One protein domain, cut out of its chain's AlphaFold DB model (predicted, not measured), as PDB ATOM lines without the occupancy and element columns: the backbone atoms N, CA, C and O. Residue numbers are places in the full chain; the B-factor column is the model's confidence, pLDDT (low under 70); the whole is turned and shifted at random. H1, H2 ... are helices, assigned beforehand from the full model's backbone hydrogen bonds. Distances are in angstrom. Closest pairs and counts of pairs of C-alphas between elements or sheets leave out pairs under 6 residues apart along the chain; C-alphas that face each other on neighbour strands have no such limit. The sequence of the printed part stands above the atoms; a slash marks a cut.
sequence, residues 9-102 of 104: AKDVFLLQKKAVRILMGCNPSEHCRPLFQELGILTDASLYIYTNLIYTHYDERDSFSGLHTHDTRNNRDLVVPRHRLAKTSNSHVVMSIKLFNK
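AT A GLANCE: This is residues 9 to 102 of the 104 residues of an uncharacterized protein of Blattella germanica (UniProt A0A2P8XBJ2). Picture a loose chain of crossed helices, with H1 and H2 packed on each other at one end, H3 leading away from the first half of H1, and H5 crossing H3 at about a right angle. Beyond H3 the unnamed stretch of residues 59 to 85 makes a wide loop that reaches the other end of the model and folds back to little H4 and to H5. The printed part has 94 residues, with five named helices in the order H1, H2, H3, H4, H5 and no named strand; the class is all helix. It is only just loose, close to extended, with a radius of gyration of the C-alphas of 18.5 A, and it spans 59 by 28 by 22 A.

HOW THE PARTS SIT: Start at H1, residues 9 to 24, and look from there to H2, residues 32 to 38. They touch, through residues 17 to 24 of H1 alone; the closest C-alphas are those of Lys 17 and Cys 32, 6.8 A apart. They run the same way at a steep tilt of 61 degrees. Next comes H3, residues 44 to 58, which is apart from H2. Residues 9 to 16 of H1 touch H3 at its residue 44 alone, and the C-alphas of Phe 13 and Asp 44 come closest at 5.9 A. These two helices run opposite ways at a steep tilt of 67 degrees. Farther on, H4, residues 86 to 89, is apart from H1, H2 and H3. It is close to H5, residues 92 to 100, but not clearly touching it; their closest C-alphas, of Thr 88 and Val 94, are 7.0 A apart. H5 touches H3 with 14 pairs of C-alphas within 8 A, the closest being Asn 52 and Ser 96 at 4.7 A. Their lines are about perpendicular, at 89 degrees. H5 is apart from H1 and H2. The helix packing is mostly crossed: of the 3 pairs that touch, 0 are at a shallow tilt. In H1, H2, H3 and H5 each O i to N i+4 pair is within hydrogen-bond range, while H4 is too short for such a pair.

IN THESE COORDINATES: Find C-alpha 9 at (82.601, 93.813, 94.741); from there H1 runs 22.8 A to C-alpha 24. H2 measures 10.1 A from Cys 32 to Glu 38. Find C-alpha 44 at (86.469, 87.536, 92.416), where H3 begins its 21.3 A to Tyr 58. H4 measures 4.9 A from Ala 86 to Ser 89. H5 runs 11.9 A from His 92 to C-alpha 100 at (93.583, 92.718, 77.013).

THE WHOLE: The C-alphas of Gly 25 and Thr 69 are the two farthest apart, at 59.2 A. The printed part runs from 9 to 102 and has no cut. The link from H3 to H4, 27 residues, is long; H1 to H2 is short, and H2 to H3 and H4 to H5 are tight. The mean pLDDT of the printed part is 89.0, and no printed residue is under 70.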
ATOM      1  N   ALA A   9      81.582  94.815  95.087       88.88
ATOM      2  CA  ALA A   9      82.601  93.813  94.741       88.88
ATOM      3  C   ALA A   9      83.482  93.456  95.951       88.88
ATOM      4  O   ALA A   9      83.871  92.307  96.157       88.88
ATOM      5  N   LYS A  10      83.746  94.449  96.811       90.75
ATOM      6  CA  LYS A  10      84.479  94.252  98.066       90.75
ATOM      7  C   LYS A  10      83.734  93.314  99.013       90.75
ATOM      8  O   LYS A  10      84.358  92.432  99.597       90.75
ATOM      9  N   ASP A  11      82.423  93.482  99.137       92.62
ATOM     10  CA  ASP A  11      81.591  92.669 100.025       92.62
ATOM     11  C   ASP A  11      81.508  91.227  99.527       92.62
ATOM     12  O   ASP A  11      81.663  90.290 100.312       92.62
ATOM     13  N   VAL A  12      81.376  91.037  98.210       92.00
ATOM     14  CA  VAL A  12      81.441  89.709  97.584       92.00
ATOM     15  C   VAL A  12      82.783  89.045  97.845       92.00
ATOM     16  O   VAL A  12      82.816  87.895  98.277       92.00
ATOM     17  N   PHE A  13      83.894  89.761  97.668       91.88
ATOM     18  CA  PHE A  13      85.210  89.194  97.940       91.88
ATOM     19  C   PHE A  13      85.399  88.839  99.424       91.88
ATOM     20  O   PHE A  13      85.990  87.808  99.754       91.88
ATOM     21  N   LEU A  14      84.853  89.641 100.346       92.31
ATOM     22  CA  LEU A  14      84.846  89.319 101.774       92.31
ATOM     23  C   LEU A  14      84.027  88.056 102.074       92.31
ATOM     24  O   LEU A  14      84.486  87.209 102.844       92.31
ATOM     25  N   LEU A  15      82.851  87.901 101.462       93.19
ATOM     26  CA  LEU A  15      82.030  86.694 101.584       93.19
ATOM     27  C   LEU A  15      82.733  85.469 100.988       93.19
ATOM     28  O   LEU A  15      82.757  84.419 101.625       93.19
ATOM     29  N   GLN A  16      83.391  85.620  99.836       93.12
ATOM     30  CA  GLN A  16      84.183  84.562  99.208       93.12
ATOM     31  C   GLN A  16      85.295  84.073 100.146       93.12
ATOM     32  O   GLN A  16      85.446  82.872 100.365       93.12
ATOM     33  N   LYS A  17      86.038  84.995 100.776       92.56
ATOM     34  CA  LYS A  17      87.065  84.645 101.771       92.56
ATOM     35  C   LYS A  17      86.475  83.923 102.981       92.56
ATOM     36  O   LYS A  17      87.091  82.981 103.467       92.56
ATOM     37  N   LYS A  18      85.313  84.354 103.483       92.50
ATOM     38  CA  LYS A  18      84.630  83.676 104.598       92.50
ATOM     39  C   LYS A  18      84.243  82.244 104.227       92.50
ATOM     40  O   LYS A  18      84.521  81.341 105.003       92.50
ATOM     41  N   ALA A  19      83.678  82.034 103.038       93.44
ATOM     42  CA  ALA A  19      83.310  80.705 102.555       93.44
ATOM     43  C   ALA A  19      84.529  79.775 102.451       93.44
ATOM     44  O   ALA A  19      84.507  78.681 103.005       93.44
ATOM     45  N   VAL A  20      85.626  80.240 101.838       93.62
ATOM     46  CA  VAL A  20      86.887  79.477 101.746       93.62
ATOM     47  C   VAL A  20      87.428  79.105 103.129       93.62
ATOM     48  O   VAL A  20      87.865  77.978 103.335       93.62
ATOM     49  N   ARG A  21      87.355  80.025 104.100       92.06
ATOM     50  CA  ARG A  21      87.801  79.747 105.472       92.06
ATOM     51  C   ARG A  21      86.968  78.667 106.161       92.06
ATOM     52  O   ARG A  21      87.533  77.835 106.859       92.06
ATOM     53  N   ILE A  22      85.648  78.688 105.968       92.62
ATOM     54  CA  ILE A  22      84.734  77.683 106.530       92.62
ATOM     55  C   ILE A  22      85.019  76.308 105.920       92.62
ATOM     56  O   ILE A  22      85.106  75.335 106.660       92.62
ATOM     57  N   LEU A  23      85.218  76.238 104.599       92.12
ATOM     58  CA  LEU A  23      85.527  74.985 103.900       92.12
ATOM     59  C   LEU A  23      86.820  74.332 104.406       92.12
ATOM     60  O   LEU A  23      86.866  73.116 104.546       92.12
ATOM     61  N   MET A  24      87.841  75.137 104.707       92.12
ATOM     62  CA  MET A  24      89.147  74.647 105.166       92.12
ATOM     63  C   MET A  24      89.270  74.527 106.691       92.12
ATOM     64  O   MET A  24      90.300  74.076 107.181       92.12
ATOM     65  N   GLY A  25      88.266  74.962 107.462       90.25
ATOM     66  CA  GLY A  25      88.315  74.943 108.930       90.25
ATOM     67  C   GLY A  25      89.449  75.781 109.541       90.25
ATOM     68  O   GLY A  25      89.891  75.499 110.651       90.25
ATOM     69  N   CYS A  26      89.947  76.793 108.826       87.75
ATOM     70  CA  CYS A  26      91.141  77.553 109.207       87.75
ATOM     71  C   CYS A  26      90.842  78.704 110.185       87.75
ATOM     72  O   CYS A  26      89.742  79.272 110.189       87.75
ATOM     73  N   ASN A  27      91.847  79.141 110.950       84.56
ATOM     74  CA  ASN A  27      91.671  80.238 111.903       84.56
ATOM     75  C   ASN A  27      91.414  81.596 111.217       84.56
ATOM     76  O   ASN A  27      91.985  81.874 110.159       84.56
ATOM     77  N   PRO A  28      90.652  82.524 111.837       76.38
ATOM     78  CA  PRO A  28      90.368  83.859 111.285       76.38
ATOM     79  C   PRO A  28      91.604  84.710 110.946       76.38
ATOM     80  O   PRO A  28      91.538  85.567 110.064       76.38
ATOM     81  N   SER A  29      92.738  84.458 111.598       80.75
ATOM     82  CA  SER A  29      93.990  85.195 111.377       80.75
ATOM     83  C   SER A  29      94.868  84.599 110.274       80.75
ATOM     84  O   SER A  29      95.811  85.250 109.831       80.75
ATOM     85  N   GLU A  30      94.568  83.388 109.800       85.38
ATOM     86  CA  GLU A  30      95.371  82.742 108.764       85.38
ATOM     87  C   GLU A  30      95.241  83.446 107.414       85.38
ATOM     88  O   GLU A  30      94.220  84.061 107.073       85.38
ATOM     89  N   HIS A  31      96.315  83.371 106.635       89.06
ATOM     90  CA  HIS A  31      96.387  84.014 105.339       89.06
ATOM     91  C   HIS A  31      95.544  83.235 104.320       89.06
ATOM     92  O   HIS A  31      95.801  82.067 104.057       89.06
ATOM     93  N   CYS A  32      94.548  83.877 103.696       88.50
ATOM     94  CA  CYS A  32      93.649  83.175 102.769       88.50
ATOM     95  C   CYS A  32      94.294  82.788 101.433       88.50
ATOM     96  O   CYS A  32      93.791  81.886 100.778       88.50
ATOM     97  N   ARG A  33      95.346  83.480 100.972       89.81
ATOM     98  CA  ARG A  33      95.932  83.236  99.637       89.81
ATOM     99  C   ARG A  33      96.321  81.767  99.389       89.81
ATOM    100  O   ARG A  33      95.913  81.276  98.340       89.81
ATOM    101  N   PRO A  34      97.062  81.077 100.282       93.31
ATOM    102  CA  PRO A  34      97.383  79.662 100.086       93.31
ATOM    103  C   PRO A  34      96.127  78.793  99.972       93.31
ATOM    104  O   PRO A  34      96.087  77.931  99.109       93.31
ATOM    105  N   LEU A  35      95.063  79.092 100.726       93.12
ATOM    106  CA  LEU A  35      93.803  78.335 100.666       93.12
ATOM    107  C   LEU A  35      93.120  78.443  99.296       93.12
ATOM    108  O   LEU A  35      92.597  77.464  98.778       93.12
ATOM    109  N   PHE A  36      93.137  79.629  98.677       93.94
ATOM    110  CA  PHE A  36      92.617  79.795  97.313       93.94
ATOM    111  C   PHE A  36      93.426  78.987  96.289       93.94
ATOM    112  O   PHE A  36      92.845  78.444  95.353       93.94
ATOM    113  N   GLN A  37      94.748  78.907  96.464       93.06
ATOM    114  CA  GLN A  37      95.626  78.133  95.583       93.06
ATOM    115  C   GLN A  37      95.425  76.627  95.769       93.06
ATOM    116  O   GLN A  37      95.304  75.915  94.779       93.06
ATOM    117  N   GLU A  38      95.333  76.166  97.015       93.56
ATOM    118  CA  GLU A  38      95.085  74.765  97.370       93.56
ATOM    119  C   GLU A  38      93.736  74.272  96.833       93.56
ATOM    120  O   GLU A  38      93.658  73.199  96.245       93.56
ATOM    121  N   LEU A  39      92.688  75.093  96.950       93.06
ATOM    122  CA  LEU A  39      91.363  74.778  96.412       93.06
ATOM    123  C   LEU A  39      91.254  74.963  94.888       93.06
ATOM    124  O   LEU A  39      90.231  74.605  94.307       93.06
ATOM    125  N   GLY A  40      92.247  75.575  94.234       93.56
ATOM    126  CA  GLY A  40      92.176  75.915  92.810       93.56
ATOM    127  C   GLY A  40      91.072  76.925  92.465       93.56
ATOM    128  O   GLY A  40      90.578  76.947  91.339       93.56
ATOM    129  N   ILE A  41      90.659  77.763  93.423       93.38
ATOM    130  CA  ILE A  41      89.570  78.731  93.249       93.38
ATOM    131  C   ILE A  41      90.140  80.089  92.834       93.38
ATOM    132  O   ILE A  41      91.046  80.634  93.469       93.38
ATOM    133  N   LEU A  42      89.558  80.694  91.799       92.62
ATOM    134  CA  LEU A  42      89.870  82.070  91.417       92.62
ATOM    135  C   LEU A  42      89.227  83.070  92.384       92.62
ATOM    136  O   LEU A  42      88.060  82.950  92.762       92.62
ATOM    137  N   THR A  43      89.974  84.115  92.740       93.06
ATOM    138  CA  THR A  43      89.393  85.263  93.448       93.06
ATOM    139  C   THR A  43      88.402  86.004  92.556       93.06
ATOM    140  O   THR A  43      88.546  85.979  91.334       93.06
ATOM    141  N   ASP A  44      87.442  86.712  93.151       90.88
ATOM    142  CA  ASP A  44      86.469  87.536  92.416       90.88
ATOM    143  C   ASP A  44      87.142  88.479  91.392       90.88
ATOM    144  O   ASP A  44      86.743  88.549  90.229       90.88
ATOM    145  N   ALA A  45      88.262  89.106  91.772       90.56
ATOM    146  CA  ALA A  45      89.053  89.953  90.877       90.56
ATOM    147  C   ALA A  45      89.707  89.170  89.723       90.56
ATOM    148  O   ALA A  45      89.673  89.612  88.575       90.56
ATOM    149  N   SER A  46      90.294  88.002  90.006       91.81
ATOM    150  CA  SER A  46      90.886  87.137  88.977       91.81
ATOM    151  C   SER A  46      89.829  86.626  88.000       91.81
ATOM    152  O   SER A  46      90.058  86.623  86.792       91.81
ATOM    153  N   LEU A  47      88.659  86.246  88.516       91.88
ATOM    154  CA  LEU A  47      87.526  85.804  87.716       91.88
ATOM    155  C   LEU A  47      87.035  86.929  86.807       91.88
ATOM    156  O   LEU A  47      86.820  86.691  85.621       91.88
ATOM    157  N   TYR A  48      86.916  88.153  87.329       91.56
ATOM    158  CA  TYR A  48      86.567  89.331  86.538       91.56
ATOM    159  C   TYR A  48      87.566  89.581  85.404       91.56
ATOM    160  O   TYR A  48      87.159  89.821  84.271       91.56
ATOM    161  N   ILE A  49      88.873  89.504  85.665       91.88
ATOM    162  CA  ILE A  49      89.882  89.676  84.609       91.88
ATOM    163  C   ILE A  49      89.724  88.584  83.548       91.88
ATOM    164  O   ILE A  49      89.584  88.896  82.370       91.88
ATOM    165  N   TYR A  50      89.676  87.320  83.964       92.06
ATOM    166  CA  TYR A  50      89.586  86.170  83.064       92.06
ATOM    167  C   TYR A  50      88.365  86.240  82.143       92.06
ATOM    168  O   TYR A  50      88.470  86.103  80.927       92.06
ATOM    169  N   THR A  51      87.200  86.528  82.711       90.94
ATOM    170  CA  THR A  51      85.948  86.630  81.955       90.94
ATOM    171  C   THR A  51      85.931  87.834  81.005       90.94
ATOM    172  O   THR A  51      85.322  87.754  79.942       90.94
ATOM    173  N   ASN A  52      86.622  88.934  81.334       91.12
ATOM    174  CA  ASN A  52      86.786  90.066  80.416       91.12
ATOM    175  C   ASN A  52      87.694  89.687  79.246       91.12
ATOM    176  O   ASN A  52      87.374  90.012  78.110       91.12
ATOM    177  N   LEU A  53      88.792  88.980  79.519       91.38
ATOM    178  CA  LEU A  53      89.704  88.505  78.481       91.38
ATOM    179  C   LEU A  53      89.014  87.519  77.538       91.38
ATOM    180  O   LEU A  53      89.152  87.654  76.329       91.38
ATOM    181  N   ILE A  54      88.212  86.591  78.071       91.50
ATOM    182  CA  ILE A  54      87.372  85.701  77.258       91.50
ATOM    183  C   ILE A  54      86.433  86.514  76.369       91.50
ATOM    184  O   ILE A  54      86.343  86.256  75.173       91.50
ATOM    185  N   TYR A  55      85.736  87.495  76.945       90.38
ATOM    186  CA  TYR A  55      84.810  88.332  76.191       90.38
ATOM    187  C   TYR A  55      85.516  89.058  75.041       90.38
ATOM    188  O   TYR A  55      85.019  89.040  73.925       90.38
ATOM    189  N   THR A  56      86.690  89.643  75.289       89.75
ATOM    190  CA  THR A  56      87.486  90.297  74.242       89.75
ATOM    191  C   THR A  56      88.052  89.315  73.222       89.75
ATOM    192  O   THR A  56      88.192  89.680  72.067       89.75
ATOM    193  N   HIS A  57      88.368  88.081  73.617       87.38
ATOM    194  CA  HIS A  57      88.896  87.071  72.703       87.38
ATOM    195  C   HIS A  57      87.854  86.592  71.681       87.38
ATOM    196  O   HIS A  57      88.206  86.335  70.536       87.38
ATOM    197  N   TYR A  58      86.586  86.479  72.089       87.25
ATOM    198  CA  TYR A  58      85.490  86.083  71.195       87.25
ATOM    199  C   TYR A  58      84.865  87.250  70.422       87.25
ATOM    200  O   TYR A  58      84.133  87.018  69.464       87.25
ATOM    201  N   ASP A  59      85.100  88.486  70.855       84.81
ATOM    202  CA  ASP A  59      84.578  89.685  70.207       84.81
ATOM    203  C   ASP A  59      85.609  90.205  69.199       84.81
ATOM    204  O   ASP A  59      86.659  90.718  69.591       84.81
ATOM    205  N   GLU A  60      85.325  90.059  67.904       77.25
ATOM    206  CA  GLU A  60      86.195  90.563  66.841       77.25
ATOM    207  C   GLU A  60      86.295  92.091  66.931       77.25
ATOM    208  O   GLU A  60      85.322  92.823  66.740       77.25
ATOM    209  N   ARG A  61      87.491  92.585  67.264       82.75
ATOM    210  CA  ARG A  61      87.776  94.013  67.417       82.75
ATOM    211  C   ARG A  61      88.989  94.401  66.601       82.75
ATOM    212  O   ARG A  61      89.982  93.679  66.570       82.75
ATOM    213  N   ASP A  62      88.928  95.599  66.040       82.69
ATOM    214  CA  ASP A  62      90.040  96.160  65.290       82.69
ATOM    215  C   ASP A  62      91.234  96.460  66.208       82.69
ATOM    216  O   ASP A  62      91.107  97.086  67.270       82.69
ATOM    217  N   SER A  63      92.415  96.039  65.764       84.56
ATOM    218  CA  SER A  63      93.708  96.467  66.297       84.56
ATOM    219  C   SER A  63      94.246  97.669  65.523       84.56
ATOM    220  O   SER A  63      93.853  97.935  64.384       84.56
ATOM    221  N   PHE A  64      95.197  98.395  66.113       82.25
ATOM    222  CA  PHE A  64      95.825  99.539  65.440       82.25
ATOM    223  C   PHE A  64      96.551  99.165  64.133       82.25
ATOM    224  O   PHE A  64      96.661 100.013  63.248       82.25
ATOM    225  N   SER A  65      96.941  97.900  63.963       77.94
ATOM    226  CA  SER A  65      97.533  97.370  62.726       77.94
ATOM    227  C   SER A  65      96.612  97.412  61.514       77.94
ATOM    228  O   SER A  65      97.106  97.472  60.393       77.94
ATOM    229  N   GLY A  66      95.292  97.410  61.712       76.06
ATOM    230  CA  GLY A  66      94.328  97.628  60.629       76.06
ATOM    231  C   GLY A  66      94.092  99.108  60.311       76.06
ATOM    232  O   GLY A  66      93.530  99.430  59.269       76.06
ATOM    233  N   LEU A  67      94.511 100.018  61.198       78.75
ATOM    234  CA  LEU A  67      94.195 101.448  61.126       78.75
ATOM    235  C   LEU A  67      95.320 102.282  60.501       78.75
ATOM    236  O   LEU A  67      95.068 103.327  59.893       78.75
ATOM    237  N   HIS A  68      96.569 101.853  60.676       77.81
ATOM    238  CA  HIS A  68      97.753 102.563  60.204       77.81
ATOM    239  C   HIS A  68      98.630 101.654  59.345       77.81
ATOM    240  O   HIS A  68      98.786 100.472  59.616       77.81
ATOM    241  N   THR A  69      99.244 102.230  58.313       78.94
ATOM    242  CA  THR A  69     100.139 101.517  57.386       78.94
ATOM    243  C   THR A  69     101.580 101.398  57.886       78.94
ATOM    244  O   THR A  69     102.404 100.775  57.224       78.94
ATOM    245  N   HIS A  70     101.904 102.011  59.024       81.94
ATOM    246  CA  HIS A  70     103.233 102.000  59.630       81.94
ATOM    247  C   HIS A  70     103.171 101.409  61.037       81.94
ATOM    248  O   HIS A  70     102.160 101.533  61.732       81.94
ATOM    249  N   ASP A  71     104.272 100.800  61.476       79.94
ATOM    250  CA  ASP A  71     104.347 100.196  62.799       79.94
ATOM    251  C   ASP A  71     104.383 101.257  63.899       79.94
ATOM    252  O   ASP A  71     105.261 102.120  63.960       79.94
ATOM    253  N   THR A  72     103.423 101.161  64.813       83.44
ATOM    254  CA  THR A  72     103.399 101.939  66.050       83.44
ATOM    255  C   THR A  72     103.766 101.046  67.235       83.44
ATOM    256  O   THR A  72     103.613  99.827  67.195       83.44
ATOM    257  N   ARG A  73     104.227 101.635  68.344       83.50
ATOM    258  CA  ARG A  73     104.565 100.872  69.561       83.50
ATOM    259  C   ARG A  73     103.402 100.005  70.071       83.50
ATOM    260  O   ARG A  73     103.639  98.974  70.689       83.50
ATOM    261  N   ASN A  74     102.169 100.421  69.795       84.38
ATOM    262  CA  ASN A  74     100.935  99.780  70.233       84.38
ATOM    263  C   ASN A  74     100.195  99.120  69.058       84.38
ATOM    264  O   ASN A  74      98.980  98.970  69.107       84.38
ATOM    265  N   ASN A  75     100.897  98.733  67.984       84.75
ATOM    266  CA  ASN A  75     100.255  98.268  66.748       84.75
ATOM    267  C   ASN A  75      99.342  97.041  66.949       84.75
ATOM    268  O   ASN A  75      98.344  96.867  66.255       84.75
ATOM    269  N   ARG A  76      99.688  96.189  67.919       85.25
ATOM    270  CA  ARG A  76      98.942  94.969  68.264       85.25
ATOM    271  C   ARG A  76      97.832  95.201  69.289       85.25
ATOM    272  O   ARG A  76      97.042  94.294  69.527       85.25
ATOM    273  N   ASP A  77      97.769  96.389  69.883       89.81
ATOM    274  CA  ASP A  77      96.733  96.720  70.851       89.81
ATOM    275  C   ASP A  77      95.394  96.895  70.136       89.81
ATOM    276  O   ASP A  77      95.306  97.440  69.030       89.81
ATOM    277  N   LEU A  78      94.328  96.482  70.811       91.06
ATOM    278  CA  LEU A  78      92.964  96.725  70.374       91.06
ATOM    279  C   LEU A  78      92.600  98.200  70.549       91.06
ATOM    280  O   LEU A  78      92.956  98.839  71.549       91.06
ATOM    281  N   VAL A  79      91.836  98.739  69.599       91.00
ATOM    282  CA  VAL A  79      91.418 100.139  69.633       91.00
ATOM    283  C   VAL A  79      90.396 100.351  70.751       91.00
ATOM    284  O   VAL A  79      89.288  99.817  70.739       91.00
ATOM    285  N   VAL A  80      90.752 101.181  71.735       90.88
ATOM    286  CA  VAL A  80      89.829 101.575  72.807       90.88
ATOM    287  C   VAL A  80      88.899 102.687  72.296       90.88
ATOM    288  O   VAL A  80      89.391 103.755  71.917       90.88
ATOM    289  N   PRO A  81      87.560 102.515  72.335       88.44
ATOM    290  CA  PRO A  81      86.624 103.545  71.896       88.44
ATOM    291  C   PRO A  81      86.774 104.844  72.693       88.44
ATOM    292  O   PRO A  81      86.832 104.835  73.929       88.44
ATOM    293  N   ARG A  82      86.776 105.984  71.994       90.06
ATOM    294  CA  ARG A  82      86.769 107.306  72.636       90.06
ATOM    295  C   ARG A  82      85.448 107.522  73.369       90.06
ATOM    296  O   ARG A  82      84.374 107.272  72.832       90.06
ATOM    297  N   HIS A  83      85.520 108.012  74.600       91.19
ATOM    298  CA  HIS A  83      84.347 108.255  75.432       91.19
ATOM    299  C   HIS A  83      84.585 109.439  76.372       91.19
ATOM    300  O   HIS A  83      85.707 109.688  76.805       91.19
ATOM    301  N   ARG A  84      83.508 110.156  76.709       94.31
ATOM    302  CA  ARG A  84      83.539 111.304  77.634       94.31
ATOM    303  C   ARG A  84      83.168 110.924  79.068       94.31
ATOM    304  O   ARG A  84      83.635 111.538  80.019       94.31
ATOM    305  N   LEU A  85      82.275 109.948  79.226       94.75
ATOM    306  CA  LEU A  85      81.658 109.635  80.512       94.75
ATOM    307  C   LEU A  85      82.451 108.567  81.271       94.75
ATOM    308  O   LEU A  85      82.795 107.524  80.712       94.75
ATOM    309  N   ALA A  86      82.630 108.775  82.579       89.12
ATOM    310  CA  ALA A  86      83.253 107.795  83.471       89.12
ATOM    311  C   ALA A  86      82.501 106.454  83.478       89.12
ATOM    312  O   ALA A  86      83.119 105.394  83.490       89.12
ATOM    313  N   LYS A  87      81.165 106.485  83.374       87.69
ATOM    314  CA  LYS A  87      80.334 105.276  83.274       87.69
ATOM    315  C   LYS A  87      80.704 104.416  82.060       87.69
ATOM    316  O   LYS A  87      80.739 103.197  82.170       87.69
ATOM    317  N   THR A  88      81.012 105.043  80.925       89.88
ATOM    318  CA  THR A  88      81.460 104.339  79.716       89.88
ATOM    319  C   THR A  88      82.891 103.832  79.876       89.88
ATOM    320  O   THR A  88      83.163 102.691  79.517       89.88
ATOM    321  N   SER A  89      83.777 104.623  80.493       88.69
ATOM    322  CA  SER A  89      85.153 104.201  80.815       88.69
ATOM    323  C   SER A  89      85.195 102.944  81.686       88.69
ATOM    324  O   SER A  89      86.017 102.060  81.456       88.69
ATOM    325  N   ASN A  90      84.271 102.871  82.648       87.94
ATOM    326  CA  ASN A  90      84.108 101.771  83.595       87.94
ATOM    327  C   ASN A  90      83.127 100.700  83.088       87.94
ATOM    328  O   ASN A  90      82.716  99.821  83.844       87.94
ATOM    329  N   SER A  91      82.698 100.760  81.828       89.31
ATOM    330  CA  SER A  91      81.889  99.688  81.254       89.31
ATOM    331  C   SER A  91      82.743  98.435  81.059       89.31
ATOM    332  O   SER A  91      83.945  98.522  80.805       89.31
ATOM    333  N   HIS A  92      82.113  97.262  81.145       86.25
ATOM    334  CA  HIS A  92      82.793  95.991  80.883       86.25
ATOM    335  C   HIS A  92      83.423  95.959  79.480       86.25
ATOM    336  O   HIS A  92      84.532  95.473  79.332       86.25
ATOM    337  N   VAL A  93      82.776  96.569  78.480       89.38
ATOM    338  CA  VAL A  93      83.301  96.700  77.112       89.38
ATOM    339  C   VAL A  93      84.664  97.388  77.120       89.38
ATOM    340  O   VAL A  93      85.660  96.789  76.730       89.38
ATOM    341  N   VAL A  94      84.748  98.617  77.635       91.19
ATOM    342  CA  VAL A  94      86.004  99.383  77.636       91.19
ATOM    343  C   VAL A  94      87.059  98.740  78.537       91.19
ATOM    344  O   VAL A  94      88.238  98.710  78.184       91.19
ATOM    345  N   MET A  95      86.654  98.217  79.695       91.44
ATOM    346  CA  MET A  95      87.581  97.563  80.615       91.44
ATOM    347  C   MET A  95      88.156  96.269  80.051       91.44
ATOM    348  O   MET A  95      89.334  96.010  80.270       91.44
ATOM    349  N   SER A  96      87.371  95.502  79.295       91.94
ATOM    350  CA  SER A  96      87.833  94.265  78.667       91.94
ATOM    351  C   SER A  96      88.980  94.513  77.684       91.94
ATOM    352  O   SER A  96      90.047  93.921  77.825       91.94
ATOM    353  N   ILE A  97      88.836  95.523  76.821       92.94
ATOM    354  CA  ILE A  97      89.874  95.966  75.879       92.94
ATOM    355  C   ILE A  97      91.119  96.458  76.628       92.94
ATOM    356  O   ILE A  97      92.242  96.078  76.313       92.94
ATOM    357  N   LYS A  98      90.931  97.295  77.660       92.12
ATOM    358  CA  LYS A  98      92.046  97.819  78.465       92.12
ATOM    359  C   LYS A  98      92.827  96.708  79.164       92.12
ATOM    360  O   LYS A  98      94.041  96.828  79.277       92.12
ATOM    361  N   LEU A  99      92.146  95.677  79.666       92.62
ATOM    362  CA  LEU A  99      92.781  94.523  80.305       92.62
ATOM    363  C   LEU A  99      93.531  93.667  79.281       92.62
ATOM    364  O   LEU A  99      94.650  93.251  79.559       92.62
ATOM    365  N   PHE A 100      92.950  93.460  78.099       92.38
ATOM    366  CA  PHE A 100      93.583  92.718  77.013       92.38
ATOM    367  C   PHE A 100      94.891  93.378  76.553       92.38
ATOM    368  O   PHE A 100      95.925  92.721  76.524       92.38
ATOM    369  N   ASN A 101      94.894  94.698  76.343       92.50
ATOM    370  CA  ASN A 101      96.089  95.463  75.943       92.50
ATOM    371  C   ASN A 101      97.184  95.543  77.033       92.50
ATOM    372  O   ASN A 101      98.194  96.223  76.861       92.50
ATOM    373  N   LYS A 102      96.970  94.940  78.210       92.25
ATOM    374  CA  LYS A 102      97.979  94.829  79.277       92.25
ATOM    375  C   LYS A 102      98.646  93.460  79.327       92.25
ATOM    376  O   LYS A 102      99.561  93.287  80.133       92.25
TER     377      LYS A 102